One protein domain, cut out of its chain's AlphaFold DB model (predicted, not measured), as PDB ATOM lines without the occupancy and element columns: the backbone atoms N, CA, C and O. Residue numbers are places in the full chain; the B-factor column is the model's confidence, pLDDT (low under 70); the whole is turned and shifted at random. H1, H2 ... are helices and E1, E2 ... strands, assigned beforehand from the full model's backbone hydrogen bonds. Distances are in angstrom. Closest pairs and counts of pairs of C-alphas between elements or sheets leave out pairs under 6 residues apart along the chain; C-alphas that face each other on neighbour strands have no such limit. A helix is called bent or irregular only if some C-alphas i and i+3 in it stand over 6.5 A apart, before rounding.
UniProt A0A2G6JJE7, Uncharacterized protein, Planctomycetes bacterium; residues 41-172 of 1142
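What this domain is: This is residues 41 to 172 of the 1142 residues of an uncharacterized protein of Planctomycetes bacterium (UniProt A0A2G6JJE7). A twisted sheet of three strands has one long helix, H1, running along one face, and a short helix, H2, over the same face near one end of the sheet. The first residues of H1, 41 to 49, stick out free, and a long loop, residues 87 to 122, lies on the E1 side of the sheet. The printed part has 132 residues with two named helices and three named strands, in the order H1, H2, E1, E2, E3; the class is mixed, and the sheet, in the order E1, E2, E3, is antiparallel. It is compact, with a radius of gyration of the C-alphas of 16.3 A, yet elongated in outline, spanning 56 by 35 by 22 A.

Where its parts are: E1 is residues 123 to 131, 27.1 A from first to last C-alpha. E2 is residues 140 to 150, 32.1 A long. E3, the longest strand by residues, is residues 157 to 168, 30.0 A long; it bends by 68 degrees at residue 160 and ends with C-alpha 168 at (-23.821, 21.974, 32.605). H1 is residues 41 to 74, 49.5 A long, from C-alpha 41 at (-69.604, 26.262, 39.851) to C-alpha 74 at (-23.575, 28.528, 21.882). H2 is residues 80 to 86, 11.2 A long; it is neither bent nor irregular, but only just: C-alphas 82 and 85 are 6.4 A apart.

How they stand to each other: The strands form a meander, each the antiparallel neighbour of the one before. E1 and E2 are a hairpin, with N 126 and O 146 within hydrogen-bond range at 2.8 A. E2 and E3 are also a hairpin, with N 145 and O 163 within range at 2.7 A. H1 is on the sheet at a height of 7.6 A, over E2 and E3, and runs along the strands, at 27 degrees to E3 on the local plane. Its closest C-alphas to E3 are those of Tyr 58 and Ala 161, 5.3 A apart. H2 is on the same face at a height of 7.9 A, over E2 and only just over E1, with 3 of its C-alphas falling on E1. Its closest C-alphas to E2 are those of Ala 80 and Val 140, 5.5 A apart. H1 touches H2 with residues 68 to 72 alone, the C-alphas of Val 72 and Ala 80 being closest at 6.2 A; they run opposite ways at a steep tilt of 48 degrees. In H1 every O i to N i+4 pair is within hydrogen-bond range; H2 has 0 of 3 such pairs, and 3 of 4 O i to N i+3 pairs.

The domain as a whole: The C-alphas of Thr 41 and Ser 172 are the two farthest apart, at 56.2 A. The printed part has no cut. The link from H2 to E1 is long, with 36 residues. The mean pLDDT of the printed part is 76.8; residues under 70 include 72 to 81, 131 to 140 and 167 to 172.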
ATOM      1  N   THR A  41     -70.011  25.872  41.212       73.19
ATOM      2  CA  THR A  41     -69.604  26.262  39.851       73.19
ATOM      3  C   THR A  41     -68.589  27.406  39.879       73.19
ATOM      4  O   THR A  41     -67.593  27.365  39.160       73.19
ATOM      5  N   SER A  42     -68.786  28.397  40.754       72.38
ATOM      6  CA  SER A  42     -67.854  29.514  40.953       72.38
ATOM      7  C   SER A  42     -66.492  29.041  41.476       72.38
ATOM      8  O   SER A  42     -65.450  29.447  40.953       72.38
ATOM      9  N   ILE A  43     -66.479  28.127  42.452       75.62
ATOM     10  CA  ILE A  43     -65.252  27.518  42.983       75.62
ATOM     11  C   ILE A  43     -64.538  26.711  41.891       75.62
ATOM     12  O   ILE A  43     -63.333  26.874  41.706       75.62
ATOM     13  N   THR A  44     -65.268  25.896  41.128       70.88
ATOM     14  CA  THR A  44     -64.708  25.093  40.030       70.88
ATOM     15  C   THR A  44     -64.147  25.973  38.913       70.88
ATOM     16  O   THR A  44     -63.048  25.713  38.428       70.88
ATOM     17  N   TYR A  45     -64.825  27.065  38.549       74.94
ATOM     18  CA  TYR A  45     -64.323  28.019  37.557       74.94
ATOM     19  C   TYR A  45     -63.032  28.704  38.023       74.94
ATOM     20  O   TYR A  45     -62.060  28.775  37.270       74.94
ATOM     21  N   ARG A  46     -62.981  29.152  39.288       70.94
ATOM     22  CA  ARG A  46     -61.762  29.727  39.884       70.94
ATOM     23  C   ARG A  46     -60.622  28.709  39.925       70.94
ATOM     24  O   ARG A  46     -59.492  29.062  39.602       70.94
ATOM     25  N   ARG A  47     -60.915  27.451  40.267       69.19
ATOM     26  CA  ARG A  47     -59.926  26.366  40.291       69.19
ATOM     27  C   ARG A  47     -59.382  26.074  38.891       69.19
ATOM     28  O   ARG A  47     -58.172  26.048  38.723       69.19
ATOM     29  N   ASN A  48     -60.246  25.961  37.884       70.56
ATOM     30  CA  ASN A  48     -59.836  25.740  36.493       70.56
ATOM     31  C   ASN A  48     -59.006  26.900  35.932       70.56
ATOM     32  O   ASN A  48     -58.061  26.668  35.181       70.56
ATOM     33  N   ALA A  49     -59.334  28.143  36.295       72.88
ATOM     34  CA  ALA A  49     -58.529  29.300  35.918       72.88
ATOM     35  C   ALA A  49     -57.115  29.215  36.519       72.88
ATOM     36  O   ALA A  49     -56.142  29.340  35.781       72.88
ATOM     37  N   ILE A  50     -57.007  28.906  37.816       77.56
ATOM     38  CA  ILE A  50     -55.716  28.733  38.503       77.56
ATOM     39  C   ILE A  50     -54.913  27.566  37.910       77.56
ATOM     40  O   ILE A  50     -53.702  27.680  37.759       77.56
ATOM     41  N   GLU A  51     -55.551  26.452  37.550       72.38
ATOM     42  CA  GLU A  51     -54.848  25.324  36.924       72.38
ATOM     43  C   GLU A  51     -54.351  25.666  35.510       72.38
ATOM     44  O   GLU A  51     -53.197  25.390  35.193       72.38
ATOM     45  N   LYS A  52     -55.144  26.367  34.683       77.56
ATOM     46  CA  LYS A  52     -54.663  26.893  33.387       77.56
ATOM     47  C   LYS A  52     -53.469  27.834  33.559       77.56
ATOM     48  O   LYS A  52     -52.504  27.754  32.803       77.56
ATOM     49  N   ASP A  53     -53.529  28.698  34.567       82.75
ATOM     50  CA  ASP A  53     -52.446  29.615  34.913       82.75
ATOM     51  C   ASP A  53     -51.165  28.865  35.326       82.75
ATOM     52  O   ASP A  53     -50.069  29.250  34.918       82.75
ATOM     53  N   LYS A  54     -51.288  27.777  36.099       79.44
ATOM     54  CA  LYS A  54     -50.155  26.918  36.479       79.44
ATOM     55  C   LYS A  54     -49.551  26.192  35.282       79.44
ATOM     56  O   LYS A  54     -48.331  26.149  35.172       79.44
ATOM     57  N   VAL A  55     -50.376  25.652  34.381       77.38
ATOM     58  CA  VAL A  55     -49.900  24.979  33.158       77.38
ATOM     59  C   VAL A  55     -49.096  25.950  32.293       77.38
ATOM     60  O   VAL A  55     -47.991  25.618  31.865       77.38
ATOM     61  N   PHE A  56     -49.597  27.174  32.099       86.19
ATOM     62  CA  PHE A  56     -48.856  28.224  31.398       86.19
ATOM     63  C   PHE A  56     -47.533  28.559  32.103       86.19
ATOM     64  O   PHE A  56     -46.481  28.581  31.465       86.19
ATOM     65  N   ALA A  57     -47.569  28.772  33.422       84.12
ATOM     66  CA  ALA A  57     -46.382  29.092  34.211       84.12
ATOM     67  C   ALA A  57     -45.319  27.979  34.148       84.12
ATOM     68  O   ALA A  57     -44.134  28.277  34.020       84.12
ATOM     69  N   TYR A  58     -45.733  26.710  34.187       81.25
ATOM     70  CA  TYR A  58     -44.842  25.552  34.096       81.25
ATOM     71  C   TYR A  58     -44.241  25.390  32.694       81.25
ATOM     72  O   TYR A  58     -43.034  25.189  32.556       81.25
ATOM     73  N   SER A  59     -45.058  25.558  31.648       82.06
ATOM     74  CA  SER A  59     -44.595  25.562  30.255       82.06
ATOM     75  C   SER A  59     -43.546  26.655  30.018       82.06
ATOM     76  O   SER A  59     -42.485  26.381  29.458       82.06
ATOM     77  N   LYS A  60     -43.773  27.873  30.533       89.12
ATOM     78  CA  LYS A  60     -42.799  28.971  30.433       89.12
ATOM     79  C   LYS A  60     -41.541  28.742  31.265       89.12
ATOM     80  O   LYS A  60     -40.453  29.003  30.766       89.12
ATOM     81  N   ALA A  61     -41.659  28.218  32.485       83.69
ATOM     82  CA  ALA A  61     -40.491  27.861  33.291       83.69
ATOM     83  C   ALA A  61     -39.601  26.828  32.572       83.69
ATOM     84  O   ALA A  61     -38.382  26.971  32.565       83.69
ATOM     85  N   THR A  62     -40.218  25.845  31.908       81.81
ATOM     86  CA  THR A  62     -39.522  24.820  31.112       81.81
ATOM     87  C   THR A  62     -38.845  25.421  29.877       81.81
ATOM     88  O   THR A  62     -37.677  25.137  29.630       81.81
ATOM     89  N   SER A  63     -39.536  26.304  29.142       84.44
ATOM     90  CA  SER A  63     -38.967  27.025  27.989       84.44
ATOM     91  C   SER A  63     -37.729  27.829  28.381       84.44
ATOM     92  O   SER A  63     -36.687  27.699  27.754       84.44
ATOM     93  N   ILE A  64     -37.812  28.608  29.464       87.19
ATOM     94  CA  ILE A  64     -36.693  29.430  29.947       87.19
ATOM     95  C   ILE A  64     -35.508  28.550  30.367       87.19
ATOM     96  O   ILE A  64     -34.363  28.896  30.088       87.19
ATOM     97  N   LEU A  65     -35.764  27.408  31.013       82.75
ATOM     98  CA  LEU A  65     -34.711  26.458  31.373       82.75
ATOM     99  C   LEU A  65     -34.007  25.897  30.120       82.75
ATOM    100  O   LEU A  65     -32.781  25.826  30.082       82.75
ATOM    101  N   ALA A  66     -34.772  25.552  29.081       78.31
ATOM    102  CA  ALA A  66     -34.232  25.080  27.807       78.31
ATOM    103  C   ALA A  66     -33.443  26.173  27.063       78.31
ATOM    104  O   ALA A  66     -32.399  25.896  26.475       78.31
ATOM    105  N   GLU A  67     -33.899  27.425  27.123       84.81
ATOM    106  CA  GLU A  67     -33.163  28.564  26.575       84.81
ATOM    107  C   GLU A  67     -31.821  28.758  27.298       84.81
ATOM    108  O   GLU A  67     -30.805  28.928  26.628       84.81
ATOM    109  N   LEU A  68     -31.783  28.665  28.636       81.88
ATOM    110  CA  LEU A  68     -30.540  28.749  29.421       81.88
ATOM    111  C   LEU A  68     -29.561  27.626  29.050       81.88
ATOM    112  O   LEU A  68     -28.367  27.876  28.907       81.88
ATOM    113  N   GLN A  69     -30.064  26.409  28.823       74.94
ATOM    114  CA  GLN A  69     -29.252  25.292  28.334       74.94
ATOM    115  C   GLN A  69     -28.684  25.572  26.929       74.94
ATOM    116  O   GLN A  69     -27.507  25.335  26.670       74.94
ATOM    117  N   SER A  70     -29.507  26.109  26.025       75.25
ATOM    118  CA  SER A  70     -29.107  26.465  24.656       75.25
ATOM    119  C   SER A  70     -28.085  27.606  24.619       75.25
ATOM    120  O   SER A  70     -27.152  27.572  23.821       75.25
ATOM    121  N   TYR A  71     -28.220  28.591  25.512       76.00
ATOM    122  CA  TYR A  71     -27.291  29.712  25.632       76.00
ATOM    123  C   TYR A  71     -25.870  29.235  25.959       76.00
ATOM    124  O   TYR A  71     -24.923  29.608  25.270       76.00
ATOM    125  N   VAL A  72     -25.728  28.340  26.942       68.06
ATOM    126  CA  VAL A  72     -24.426  27.765  27.329       68.06
ATOM    127  C   VAL A  72     -23.797  26.937  26.207       68.06
ATOM    128  O   VAL A  72     -22.576  26.920  26.071       68.06
ATOM    129  N   ASN A  73     -24.613  26.286  25.375       62.94
ATOM    130  CA  ASN A  73     -24.130  25.485  24.248       62.94
ATOM    131  C   ASN A  73     -23.615  26.333  23.066       62.94
ATOM    132  O   ASN A  73     -22.958  25.785  22.184       62.94
ATOM    133  N   ARG A  74     -23.929  27.638  23.005       64.31
ATOM    134  CA  ARG A  74     -23.575  28.528  21.882       64.31
ATOM    135  C   ARG A  74     -22.341  29.401  22.126       64.31
ATOM    136  O   ARG A  74     -21.798  29.923  21.158       64.31
ATOM    137  N   THR A  75     -21.921  29.617  23.373       52.78
ATOM    138  CA  THR A  75     -20.786  30.509  23.675       52.78
ATOM    139  C   THR A  75     -19.441  29.809  23.461       52.78
ATOM    140  O   THR A  75     -19.255  28.705  23.965       52.78
ATOM    141  N   GLU A  76     -18.498  30.469  22.772       45.47
ATOM    142  CA  GLU A  76     -17.160  29.942  22.412       45.47
ATOM    143  C   GLU A  76     -16.332  29.452  23.620       45.47
ATOM    144  O   GLU A  76     -15.517  28.547  23.472       45.47
ATOM    145  N   ASP A  77     -16.595  29.969  24.826       51.59
ATOM    146  CA  ASP A  77     -15.935  29.548  26.074       51.59
ATOM    147  C   ASP A  77     -16.578  28.331  26.772       51.59
ATOM    148  O   ASP A  77     -16.027  27.854  27.766       51.59
ATOM    149  N   ALA A  78     -17.743  27.848  26.305       54.62
ATOM    150  CA  ALA A  78     -18.475  26.676  26.815       54.62
ATOM    151  C   ALA A  78     -18.381  26.471  28.347       54.62
ATOM    152  O   ALA A  78     -18.154  25.354  28.821       54.62
ATOM    153  N   ALA A  79     -18.545  27.542  29.133       57.91
ATOM    154  CA  ALA A  79     -18.420  27.548  30.591       57.91
ATOM    155  C   ALA A  79     -19.735  28.003  31.242       57.91
ATOM    156  O   ALA A  79     -20.298  29.033  30.876       57.91
ATOM    157  N   ALA A  80     -20.244  27.243  32.218       56.72
ATOM    158  CA  ALA A  80     -21.554  27.503  32.830       56.72
ATOM    159  C   ALA A  80     -21.563  28.747  33.729       56.72
ATOM    160  O   ALA A  80     -22.628  29.201  34.134       56.72
ATOM    161  N   ASN A  81     -20.400  29.322  34.044       66.25
ATOM    162  CA  ASN A  81     -20.298  30.597  34.754       66.25
ATOM    163  C   ASN A  81     -20.827  31.798  33.947       66.25
ATOM    164  O   ASN A  81     -21.167  32.812  34.549       66.25
ATOM    165  N   SER A  82     -20.973  31.684  32.622       70.19
ATOM    166  CA  SER A  82     -21.638  32.709  31.804       70.19
ATOM    167  C   SER A  82     -23.116  32.901  32.171       70.19
ATOM    168  O   SER A  82     -23.682  33.966  31.927       70.19
ATOM    169  N   LEU A  83     -23.735  31.910  32.826       77.19
ATOM    170  CA  LEU A  83     -25.113  31.996  33.307       77.19
ATOM    171  C   LEU A  83     -25.300  32.916  34.508       77.19
ATOM    172  O   LEU A  83     -26.432  33.314  34.775       77.19
ATOM    173  N   ASP A  84     -24.228  33.268  35.225       79.31
ATOM    174  CA  ASP A  84     -24.315  34.107  36.427       79.31
ATOM    175  C   ASP A  84     -24.900  35.501  36.100       79.31
ATOM    176  O   ASP A  84     -25.494  36.148  36.960       79.31
ATOM    177  N   VAL A  85     -24.820  35.928  34.832       81.81
ATOM    178  CA  VAL A  85     -25.412  37.175  34.312       81.81
ATOM    179  C   VAL A  85     -26.948  37.143  34.297       81.81
ATOM    180  O   VAL A  85     -27.583  38.194  34.363       81.81
ATOM    181  N   PHE A  86     -27.561  35.957  34.239       85.69
ATOM    182  CA  PHE A  86     -29.018  35.796  34.221       85.69
ATOM    183  C   PHE A  86     -29.641  35.641  35.614       85.69
ATOM    184  O   PHE A  86     -30.846  35.405  35.695       85.69
ATOM    185  N   ASP A  87     -28.877  35.753  36.707       86.06
ATOM    186  CA  ASP A  87     -29.470  35.777  38.048       86.06
ATOM    187  C   ASP A  87     -30.238  37.095  38.268       86.06
ATOM    188  O   ASP A  87     -29.660  38.179  38.362       86.06
ATOM    189  N   ASP A  88     -31.565  37.005  38.371       85.50
ATOM    190  CA  ASP A  88     -32.452  38.150  38.605       85.50
ATOM    191  C   ASP A  88     -32.385  38.647  40.073       85.50
ATOM    192  O   ASP A  88     -33.005  39.657  40.436       85.50
ATOM    193  N   GLY A  89     -31.688  37.932  40.963       83.56
ATOM    194  CA  GLY A  89     -31.598  38.228  42.387       83.56
ATOM    195  C   GLY A  89     -32.973  38.237  43.061       83.56
ATOM    196  O   GLY A  89     -33.726  37.263  43.031       83.56
ATOM    197  N   SER A  90     -33.328  39.352  43.705       81.75
ATOM    198  CA  SER A  90     -34.657  39.572  44.295       81.75
ATOM    199  C   SER A  90     -35.621  40.329  43.369       81.75
ATOM    200  O   SER A  90     -36.744  40.646  43.774       81.75
ATOM    201  N   SER A  91     -35.234  40.593  42.122       83.25
ATOM    202  CA  SER A  91     -36.055  41.333  41.162       83.25
ATOM    203  C   SER A  91     -37.111  40.437  40.502       83.25
ATOM    204  O   SER A  91     -37.063  39.207  40.588       83.25
ATOM    205  N   TYR A  92     -38.118  41.066  39.889       87.88
ATOM    206  CA  TYR A  92     -39.153  40.403  39.091       87.88
ATOM    207  C   TYR A  92     -39.037  40.877  37.643       87.88
ATOM    208  O   TYR A  92     -39.365  42.027  37.339       87.88
ATOM    209  N   ASN A  93     -38.585  39.998  36.750       89.00
ATOM    210  CA  ASN A  93     -38.419  40.317  35.340       89.00
ATOM    211  C   ASN A  93     -39.730  40.062  34.583       89.00
ATOM    212  O   ASN A  93     -40.353  39.012  34.723       89.00
ATOM    213  N   ARG A  94     -40.184  41.042  33.800       89.19
ATOM    214  CA  ARG A  94     -41.478  40.983  33.097       89.19
ATOM    215  C   ARG A  94     -41.379  40.254  31.757       89.19
ATOM    216  O   ARG A  94     -42.401  39.797  31.257       89.19
ATOM    217  N   CYS A  95     -40.184  40.133  31.187       88.25
ATOM    218  CA  CYS A  95     -39.958  39.363  29.972       88.25
ATOM    219  C   CYS A  95     -39.764  37.883  30.337       88.25
ATOM    220  O   CYS A  95     -38.919  37.561  31.171       88.25
ATOM    221  N   LEU A  96     -40.576  36.985  29.767       90.12
ATOM    222  CA  LEU A  96     -40.587  35.548  30.089       90.12
ATOM    223  C   LEU A  96     -39.715  34.716  29.130       90.12
ATOM    224  O   LEU A  96     -40.088  33.606  28.759       90.12
ATOM    225  N   THR A  97     -38.580  35.262  28.706       87.00
ATOM    226  CA  THR A  97     -37.585  34.615  27.834       87.00
ATOM    227  C   THR A  97     -36.212  35.235  28.113       87.00
ATOM    228  O   THR A  97     -36.141  36.350  28.634       87.00
ATOM    229  N   ILE A  98     -35.126  34.510  27.837       86.19
ATOM    230  CA  ILE A  98     -33.764  35.074  27.770       86.19
ATOM    231  C   ILE A  98     -33.302  35.327  26.329       86.19
ATOM    232  O   ILE A  98     -32.190  35.800  26.127       86.19
ATOM    233  N   THR A  99     -34.102  34.954  25.330       82.19
ATOM    234  CA  THR A  99     -33.721  35.101  23.923       82.19
ATOM    235  C   THR A  99     -33.691  36.585  23.553       82.19
ATOM    236  O   THR A  99     -34.594  37.335  23.922       82.19
ATOM    237  N   GLU A 100     -32.666  37.002  22.814       79.44
ATOM    238  CA  GLU A 100     -32.493  38.377  22.337       79.44
ATOM    239  C   GLU A 100     -32.552  38.420  20.804       79.44
ATOM    240  O   GLU A 100     -32.058  37.514  20.132       79.44
ATOM    241  N   GLU A 101     -33.136  39.482  20.247       70.44
ATOM    242  CA  GLU A 101     -33.160  39.754  18.804       70.44
ATOM    243  C   GLU A 101     -32.730  41.213  18.601       70.44
ATOM    244  O   GLU A 101     -33.516  42.138  18.782       70.44
ATOM    245  N   ALA A 102     -31.434  41.423  18.335       63.28
ATOM    246  CA  ALA A 102     -30.796  42.747  18.318       63.28
ATOM    247  C   ALA A 102     -30.948  43.561  19.633       63.28
ATOM    248  O   ALA A 102     -30.849  44.789  19.620       63.28
ATOM    249  N   GLY A 103     -31.161  42.877  20.767       71.25
ATOM    250  CA  GLY A 103     -31.270  43.444  22.116       71.25
ATOM    251  C   GLY A 103     -32.358  42.776  22.981       71.25
ATOM    252  O   GLY A 103     -33.014  41.831  22.527       71.25
ATOM    253  N   PRO A 104     -32.576  43.258  24.224       74.88
ATOM    254  CA  PRO A 104     -33.578  42.709  25.137       74.88
ATOM    255  C   PRO A 104     -35.004  42.838  24.587       74.88
ATOM    256  O   PRO A 104     -35.464  43.936  24.263       74.88
ATOM    257  N   LEU A 105     -35.731  41.721  24.536       84.56
ATOM    258  CA  LEU A 105     -37.108  41.694  24.043       84.56
ATOM    259  C   LEU A 105     -38.088  42.377  25.008       84.56
ATOM    260  O   LEU A 105     -37.996  42.251  26.234       84.56
ATOM    261  N   ALA A 106     -39.090  43.052  24.440       84.56
ATOM    262  CA  ALA A 106     -40.192  43.627  25.203       84.56
ATOM    263  C   ALA A 106     -41.087  42.525  25.814       84.56
ATOM    264  O   ALA A 106     -41.250  41.456  25.218       84.56
ATOM    265  N   PRO A 107     -41.720  42.747  26.983       86.50
ATOM    266  CA  PRO A 107     -42.521  41.706  27.628       86.50
ATOM    267  C   PRO A 107     -43.721  41.188  26.811       86.50
ATOM    268  O   PRO A 107     -44.092  40.029  26.985       86.50
ATOM    269  N   ASP A 108     -44.310  41.992  25.925       86.31
ATOM    270  CA  ASP A 108     -45.394  41.617  24.993       86.31
ATOM    271  C   ASP A 108     -44.909  40.927  23.715       86.31
ATOM    272  O   ASP A 108     -45.731  40.520  22.893       86.31
ATOM    273  N   HIS A 109     -43.597  40.751  23.542       86.56
ATOM    274  CA  HIS A 109     -43.066  40.026  22.398       86.56
ATOM    275  C   HIS A 109     -43.641  38.596  22.349       86.56
ATOM    276  O   HIS A 109     -43.721  37.952  23.404       86.56
ATOM    277  N   PRO A 110     -43.990  38.049  21.165       82.06
ATOM    278  CA  PRO A 110     -44.570  36.708  21.040       82.06
ATOM    279  C   PRO A 110     -43.780  35.601  21.761       82.06
ATOM    280  O   PRO A 110     -44.377  34.695  22.341       82.06
ATOM    281  N   LEU A 111     -42.446  35.712  21.796       80.06
ATOM    282  CA  LEU A 111     -41.563  34.767  22.499       80.06
ATOM    283  C   LEU A 111     -41.712  34.830  24.033       80.06
ATOM    284  O   LEU A 111     -41.783  33.795  24.699       80.06
ATOM    285  N   SER A 112     -41.868  36.028  24.607       85.38
ATOM    286  CA  SER A 112     -42.211  36.199  26.027       85.38
ATOM    287  C   SER A 112     -43.648  35.727  26.285       85.38
ATOM    288  O   SER A 112     -43.905  34.934  27.193       85.38
ATOM    289  N   GLY A 113     -44.596  36.142  25.441       82.94
ATOM    290  CA  GLY A 113     -46.010  35.786  25.565       82.94
ATOM    291  C   GLY A 113     -46.670  36.345  26.831       82.94
ATOM    292  O   GLY A 113     -47.682  35.807  27.283       82.94
ATOM    293  N   ASN A 114     -46.094  37.391  27.438       90.50
ATOM    294  CA  ASN A 114     -46.714  38.078  28.566       90.50
ATOM    295  C   ASN A 114     -47.821  39.004  28.051       90.50
ATOM    296  O   ASN A 114     -47.746  39.563  26.961       90.50
ATOM    297  N   VAL A 115     -48.858  39.188  28.857       87.62
ATOM    298  CA  VAL A 115     -50.026  39.992  28.498       87.62
ATOM    299  C   VAL A 115     -50.257  41.066  29.545       87.62
ATOM    300  O   VAL A 115     -49.997  40.864  30.736       87.62
ATOM    301  N   LYS A 116     -50.778  42.214  29.103       85.12
ATOM    302  CA  LYS A 116     -51.279  43.246  30.010       85.12
ATOM    303  C   LYS A 116     -52.754  43.016  30.312       85.12
ATOM    304  O   LYS A 116     -53.551  42.766  29.412       85.12
ATOM    305  N   GLN A 117     -53.131  43.179  31.573       78.44
ATOM    306  CA  GLN A 117     -54.522  43.360  31.984       78.44
ATOM    307  C   GLN A 117     -54.626  44.718  32.677       78.44
ATOM    308  O   GLN A 117     -53.888  44.982  33.618       78.44
ATOM    309  N   GLN A 118     -55.511  45.592  32.181       75.50
ATOM    310  CA  GLN A 118     -55.688  46.964  32.692       75.50
ATOM    311  C   GLN A 118     -54.377  47.780  32.759       75.50
ATOM    312  O   GLN A 118     -54.138  48.520  33.704       75.50
ATOM    313  N   GLY A 119     -53.510  47.635  31.752       79.19
ATOM    314  CA  GLY A 119     -52.245  48.379  31.653       79.19
ATOM    315  C   GLY A 119     -51.061  47.763  32.409       79.19
ATOM    316  O   GLY A 119     -49.925  48.175  32.179       79.19
ATOM    317  N   GLU A 120     -51.292  46.732  33.222       83.44
ATOM    318  CA  GLU A 120     -50.280  46.090  34.064       83.44
ATOM    319  C   GLU A 120     -49.937  44.678  33.581       83.44
ATOM    320  O   GLU A 120     -50.805  43.937  33.119       83.44
ATOM    321  N   TRP A 121     -48.668  44.279  33.711       89.12
ATOM    322  CA  TRP A 121     -48.216  42.937  33.332       89.12
ATOM    323  C   TRP A 121     -48.741  41.873  34.294       89.12
ATOM    324  O   TRP A 121     -48.655  42.026  35.516       89.12
ATOM    325  N   VAL A 122     -49.265  40.786  33.730       89.25
ATOM    326  CA  VAL A 122     -49.857  39.684  34.500       89.25
ATOM    327  C   VAL A 122     -48.788  38.766  35.088       89.25
ATOM    328  O   VAL A 122     -48.953  38.279  36.210       89.25
ATOM    329  N   TRP A 123     -47.695  38.553  34.355       92.88
ATOM    330  CA  TRP A 123     -46.671  37.568  34.682       92.88
ATOM    331  C   TRP A 123     -45.309  38.205  34.941       92.88
ATOM    332  O   TRP A 123     -44.982  39.253  34.380       92.88
ATOM    333  N   ALA A 124     -44.505  37.547  35.768       91.69
ATOM    334  CA  ALA A 124     -43.090  37.839  35.933       91.69
ATOM    335  C   ALA A 124     -42.309  36.547  36.173       91.69
ATOM    336  O   ALA A 124     -42.868  35.557  36.643       91.69
ATOM    337  N   ARG A 125     -41.011  36.563  35.892       92.44
ATOM    338  CA  ARG A 125     -40.082  35.486  36.223       92.44
ATOM    339  C   ARG A 125     -39.027  35.952  37.223       92.44
ATOM    340  O   ARG A 125     -38.790  37.152  37.376       92.44
ATOM    341  N   ARG A 126     -38.394  34.980  37.869       92.12
ATOM    342  CA  ARG A 126     -37.130  35.137  38.582       92.12
ATOM    343  C   ARG A 126     -36.269  33.912  38.321       92.12
ATOM    344  O   ARG A 126     -36.671  32.805  38.681       92.12
ATOM    345  N   ILE A 127     -35.113  34.121  37.719       91.06
ATOM    346  CA  ILE A 127     -34.050  33.130  37.621       91.06
ATOM    347  C   ILE A 127     -33.107  33.338  38.807       91.06
ATOM    348  O   ILE A 127     -32.734  34.465  39.105       91.06
ATOM    349  N   SER A 128     -32.738  32.261  39.493       87.19
ATOM    350  CA  SER A 128     -31.634  32.247  40.453       87.19
ATOM    351  C   SER A 128     -30.591  31.254  39.975       87.19
ATOM    352  O   SER A 128     -30.941  30.119  39.650       87.19
ATOM    353  N   VAL A 129     -29.328  31.669  39.945       84.75
ATOM    354  CA  VAL A 129     -28.214  30.857  39.457       84.75
ATOM    355  C   VAL A 129     -27.224  30.686  40.601       84.75
ATOM    356  O   VAL A 129     -26.765  31.652  41.200       84.75
ATOM    357  N   LYS A 130     -26.924  29.438  40.968       80.12
ATOM    358  CA  LYS A 130     -26.037  29.127  42.095       80.12
ATOM    359  C   LYS A 130     -24.941  28.141  41.693       80.12
ATOM    360  O   LYS A 130     -25.220  27.189  40.959       80.12
ATOM    361  N   PRO A 131     -23.707  28.309  42.197       68.06
ATOM    362  CA  PRO A 131     -22.657  27.306  42.046       68.06
ATOM    363  C   PRO A 131     -22.962  26.052  42.883       68.06
ATOM    364  O   PRO A 131     -23.633  26.124  43.917       68.06
ATOM    365  N   PHE A 132     -22.465  24.895  42.438       61.62
ATOM    366  CA  PHE A 132     -22.642  23.611  43.123       61.62
ATOM    367  C   PHE A 132     -21.523  23.402  44.155       61.62
ATOM    368  O   PHE A 132     -20.345  23.396  43.808       61.62
ATOM    369  N   ALA A 133     -21.864  23.229  45.435       50.72
ATOM    370  CA  ALA A 133     -20.858  23.049  46.481       50.72
ATOM    371  C   ALA A 133     -20.119  21.704  46.312       50.72
ATOM    372  O   ALA A 133     -20.748  20.650  46.358       50.72
ATOM    373  N   GLY A 134     -18.791  21.738  46.137       53.69
ATOM    374  CA  GLY A 134     -17.928  20.544  46.089       53.69
ATOM    375  C   GLY A 134     -17.539  20.020  44.695       53.69
ATOM    376  O   GLY A 134     -16.815  19.033  44.623       53.69
ATOM    377  N   LEU A 135     -17.958  20.672  43.602       51.75
ATOM    378  CA  LEU A 135     -17.519  20.386  42.222       51.75
ATOM    379  C   LEU A 135     -16.763  21.591  41.630       51.75
ATOM    380  O   LEU A 135     -16.780  22.682  42.198       51.75
ATOM    381  N   ASN A 136     -16.083  21.412  40.489       52.75
ATOM    382  CA  ASN A 136     -15.404  22.516  39.803       52.75
ATOM    383  C   ASN A 136     -16.432  23.589  39.383       52.75
ATOM    384  O   ASN A 136     -17.244  23.379  38.481       52.75
ATOM    385  N   ASN A 137     -16.374  24.751  40.041       58.34
ATOM    386  CA  ASN A 137     -17.319  25.870  39.919       58.34
ATOM    387  C   ASN A 137     -17.334  26.554  38.540       58.34
ATOM    388  O   ASN A 137     -17.988  27.585  38.383       58.34
ATOM    389  N   ARG A 138     -16.629  26.031  37.535       53.97
ATOM    390  CA  ARG A 138     -16.620  26.582  36.175       53.97
ATOM    391  C   ARG A 138     -17.702  25.982  35.265       53.97
ATOM    392  O   ARG A 138     -18.251  26.716  34.449       53.97
ATOM    393  N   ASN A 139     -18.061  24.707  35.447       57.41
ATOM    394  CA  ASN A 139     -18.801  23.950  34.421       57.41
ATOM    395  C   ASN A 139     -20.254  23.631  34.788       57.41
ATOM    396  O   ASN A 139     -21.039  23.309  33.912       57.41
ATOM    397  N   VAL A 140     -20.653  23.764  36.055       66.06
ATOM    398  CA  VAL A 140     -22.006  23.397  36.505       66.06
ATOM    399  C   VAL A 140     -22.674  24.556  37.245       66.06
ATOM    400  O   VAL A 140     -22.056  25.205  38.098       66.06
ATOM    401  N   ARG A 141     -23.954  24.805  36.947       73.12
ATOM    402  CA  ARG A 141     -24.824  25.729  37.686       73.12
ATOM    403  C   ARG A 141     -26.138  25.075  38.076       73.12
ATOM    404  O   ARG A 141     -26.772  24.402  37.273       73.12
ATOM    405  N   TYR A 142     -26.568  25.319  39.309       79.50
ATOM    406  CA  TYR A 142     -27.926  25.038  39.750       79.50
ATOM    407  C   TYR A 142     -28.789  26.260  39.455       79.50
ATOM    408  O   TYR A 142     -28.574  27.333  40.019       79.50
ATOM    409  N   VAL A 143     -29.747  26.097  38.556       83.69
ATOM    410  CA  VAL A 143     -30.609  27.165  38.065       83.69
ATOM    411  C   VAL A 143     -32.025  26.915  38.555       83.69
ATOM    412  O   VAL A 143     -32.591  25.851  38.329       83.69
ATOM    413  N   THR A 144     -32.629  27.908  39.197       84.00
ATOM    414  CA  THR A 144     -34.035  27.883  39.605       84.00
ATOM    415  C   THR A 144     -34.802  28.957  38.852       84.00
ATOM    416  O   THR A 144     -34.536  30.142  39.026       84.00
ATOM    417  N   VAL A 145     -35.793  28.556  38.059       88.94
ATOM    418  CA  VAL A 145     -36.726  29.438  37.356       88.94
ATOM    419  C   VAL A 145     -38.066  29.431  38.085       88.94
ATOM    420  O   VAL A 145     -38.775  28.423  38.124       88.94
ATOM    421  N   LYS A 146     -38.447  30.582  38.638       90.06
ATOM    422  CA  LYS A 146     -39.764  30.799  39.244       90.06
ATOM    423  C   LYS A 146     -40.603  31.696  38.358       90.06
ATOM    424  O   LYS A 146     -40.134  32.750  37.935       90.06
ATOM    425  N   VAL A 147     -41.853  31.313  38.124       91.31
ATOM    426  CA  VAL A 147     -42.828  32.134  37.398       91.31
ATOM    427  C   VAL A 147     -43.935  32.552  38.355       91.31
ATOM    428  O   VAL A 147     -44.537  31.733  39.059       91.31
ATOM    429  N   PHE A 148     -44.191  33.852  38.380       90.94
ATOM    430  CA  PHE A 148     -45.133  34.513  39.263       90.94
ATOM    431  C   PHE A 148     -46.293  35.090  38.470       90.94
ATOM    432  O   PHE A 148     -46.118  35.628  37.375       90.94
ATOM    433  N   LYS A 149     -47.472  35.057  39.081       90.12
ATOM    434  CA  LYS A 149     -48.652  35.788  38.635       90.12
ATOM    435  C   LYS A 149     -48.960  36.908  39.612       90.12
ATOM    436  O   LYS A 149     -48.909  36.714  40.827       90.12
ATOM    437  N   ARG A 150     -49.328  38.076  39.097       86.00
ATOM    438  CA  ARG A 150     -49.760  39.196  39.933       86.00
ATOM    439  C   ARG A 150     -51.160  38.943  40.499       86.00
ATOM    440  O   ARG A 150     -52.106  38.659  39.760       86.00
ATOM    441  N   VAL A 151     -51.297  39.056  41.816       81.81
ATOM    442  CA  VAL A 151     -52.566  38.928  42.539       81.81
ATOM    443  C   VAL A 151     -53.332  40.241  42.432       81.81
ATOM    444  O   VAL A 151     -52.829  41.300  42.802       81.81
ATOM    445  N   ARG A 152     -54.565  40.163  41.927       71.50
ATOM    446  CA  ARG A 152     -55.387  41.331  41.571       71.50
ATOM    447  C   ARG A 152     -55.728  42.241  42.752       71.50
ATOM    448  O   ARG A 152     -55.791  43.447  42.572       71.50
ATOM    449  N   GLU A 153     -55.947  41.671  43.933       69.19
ATOM    450  CA  GLU A 153     -56.459  42.402  45.103       69.19
ATOM    451  C   GLU A 153     -55.350  43.062  45.933       69.19
ATOM    452  O   GLU A 153     -55.566  44.115  46.521       69.19
ATOM    453  N   SER A 154     -54.153  42.468  45.969       71.31
ATOM    454  CA  SER A 154     -53.037  42.933  46.807       71.31
ATOM    455  C   SER A 154     -51.873  43.529  46.019       71.31
ATOM    456  O   SER A 154     -50.941  44.062  46.614       71.31
ATOM    457  N   GLY A 155     -51.865  43.386  44.689       71.06
ATOM    458  CA  GLY A 155     -50.727  43.753  43.844       71.06
ATOM    459  C   GLY A 155     -49.471  42.897  44.067       71.06
ATOM    460  O   GLY A 155     -48.461  43.142  43.410       71.06
ATOM    461  N   SER A 156     -49.536  41.898  44.955       80.38
ATOM    462  CA  SER A 156     -48.443  40.985  45.297       80.38
ATOM    463  C   SER A 156     -48.198  39.947  44.199       80.38
ATOM    464  O   SER A 156     -49.083  39.648  43.395       80.38
ATOM    465  N   TRP A 157     -47.002  39.365  44.176       85.06
ATOM    466  CA  TRP A 157     -46.628  38.291  43.260       85.06
ATOM    467  C   TRP A 157     -46.838  36.928  43.924       85.06
ATOM    468  O   TRP A 157     -46.260  36.639  44.968       85.06
ATOM    469  N   MET A 158     -47.659  36.080  43.307       84.44
ATOM    470  CA  MET A 158     -47.889  34.696  43.718       84.44
ATOM    471  C   MET A 158     -47.078  33.759  42.828       84.44
ATOM    472  O   MET A 158     -47.233  33.783  41.609       84.44
ATOM    473  N   THR A 159     -46.239  32.914  43.424       87.25
ATOM    474  CA  THR A 159     -45.508  31.871  42.693       87.25
ATOM    475  C   THR A 159     -46.487  30.817  42.178       87.25
ATOM    476  O   THR A 159     -47.219  30.231  42.975       87.25
ATOM    477  N   LEU A 160     -46.499  30.562  40.866       86.00
ATOM    478  CA  LEU A 160     -47.338  29.525  40.246       86.00
ATOM    479  C   LEU A 160     -46.537  28.354  39.670       86.00
ATOM    480  O   LEU A 160     -47.084  27.261  39.555       86.00
ATOM    481  N   ALA A 161     -45.254  28.556  39.364       81.12
ATOM    482  CA  ALA A 161     -44.323  27.491  39.007       81.12
ATOM    483  C   ALA A 161     -42.942  27.763  39.616       81.12
ATOM    484  O   ALA A 161     -42.499  28.912  39.671       81.12
ATOM    485  N   ASP A 162     -42.283  26.701  40.071       87.38
ATOM    486  CA  ASP A 162     -40.918  26.699  40.597       87.38
ATOM    487  C   ASP A 162     -40.219  25.471  40.010       87.38
ATOM    488  O   ASP A 162     -40.521  24.336  40.386       87.38
ATOM    489  N   LEU A 163     -39.375  25.693  39.006       80.88
ATOM    490  CA  LEU A 163     -38.638  24.647  38.310       80.88
ATOM    491  C   LEU A 163     -37.156  24.873  38.562       80.88
ATOM    492  O   LEU A 163     -36.643  25.960  38.315       80.88
ATOM    493  N   SER A 164     -36.459  23.855  39.049       84.00
ATOM    494  CA  SER A 164     -35.007  23.906  39.184       84.00
ATOM    495  C   SER A 164     -34.367  22.839  38.313       84.00
ATOM    496  O   SER A 164     -34.866  21.719  38.257       84.00
ATOM    497  N   GLY A 165     -33.268  23.190  37.659       74.25
ATOM    498  CA  GLY A 165     -32.474  22.300  36.828       74.25
ATOM    499  C   GLY A 165     -30.990  22.579  37.007       74.25
ATOM    500  O   GLY A 165     -30.588  23.651  37.459       74.25
ATOM    501  N   VAL A 166     -30.168  21.595  36.673       74.44
ATOM    502  CA  VAL A 166     -28.719  21.761  36.621       74.44
ATOM    503  C   VAL A 166     -28.346  22.030  35.170       74.44
ATOM    504  O   VAL A 166     -28.634  21.202  34.312       74.44
ATOM    505  N   VAL A 167     -27.722  23.175  34.902       68.25
ATOM    506  CA  VAL A 167     -27.179  23.500  33.582       68.25
ATOM    507  C   VAL A 167     -25.677  23.251  33.619       68.25
ATOM    508  O   VAL A 167     -24.950  23.866  34.405       68.25
ATOM    509  N   ASN A 168     -25.229  22.303  32.801       63.44
ATOM    510  CA  ASN A 168     -23.821  21.974  32.605       63.44
ATOM    511  C   ASN A 168     -23.336  22.583  31.290       63.44
ATOM    512  O   ASN A 168     -24.093  22.625  30.317       63.44
ATOM    513  N   SER A 169     -22.087  23.029  31.258       54.91
ATOM    514  CA  SER A 169     -21.438  23.467  30.037       54.91
ATOM    515  C   SER A 169     -20.659  22.343  29.375       54.91
ATOM    516  O   SER A 169     -20.161  21.433  30.034       54.91
ATOM    517  N   VAL A 170     -20.546  22.403  28.048       46.44
ATOM    518  CA  VAL A 170     -19.899  21.369  27.220       46.44
ATOM    519  C   VAL A 170     -18.366  21.456  27.278       46.44
ATOM    520  O   VAL A 170     -17.677  21.150  26.308       46.44
ATOM    521  N   ALA A 171     -17.803  21.855  28.419       39.56
ATOM    522  CA  ALA A 171     -16.402  21.593  28.702       39.56
ATOM    523  C   ALA A 171     -16.254  20.075  28.916       39.56
ATOM    524  O   ALA A 171     -16.496  19.610  30.027       39.56
ATOM    525  N   SER A 172     -16.005  19.359  27.805       47.97
ATOM    526  CA  SER A 172     -15.441  18.010  27.515       47.97
ATOM    527  C   SER A 172     -15.232  16.948  28.612       47.97
ATOM    528  O   SER A 172     -14.542  15.957  28.394       47.97
TER     529      SER A 172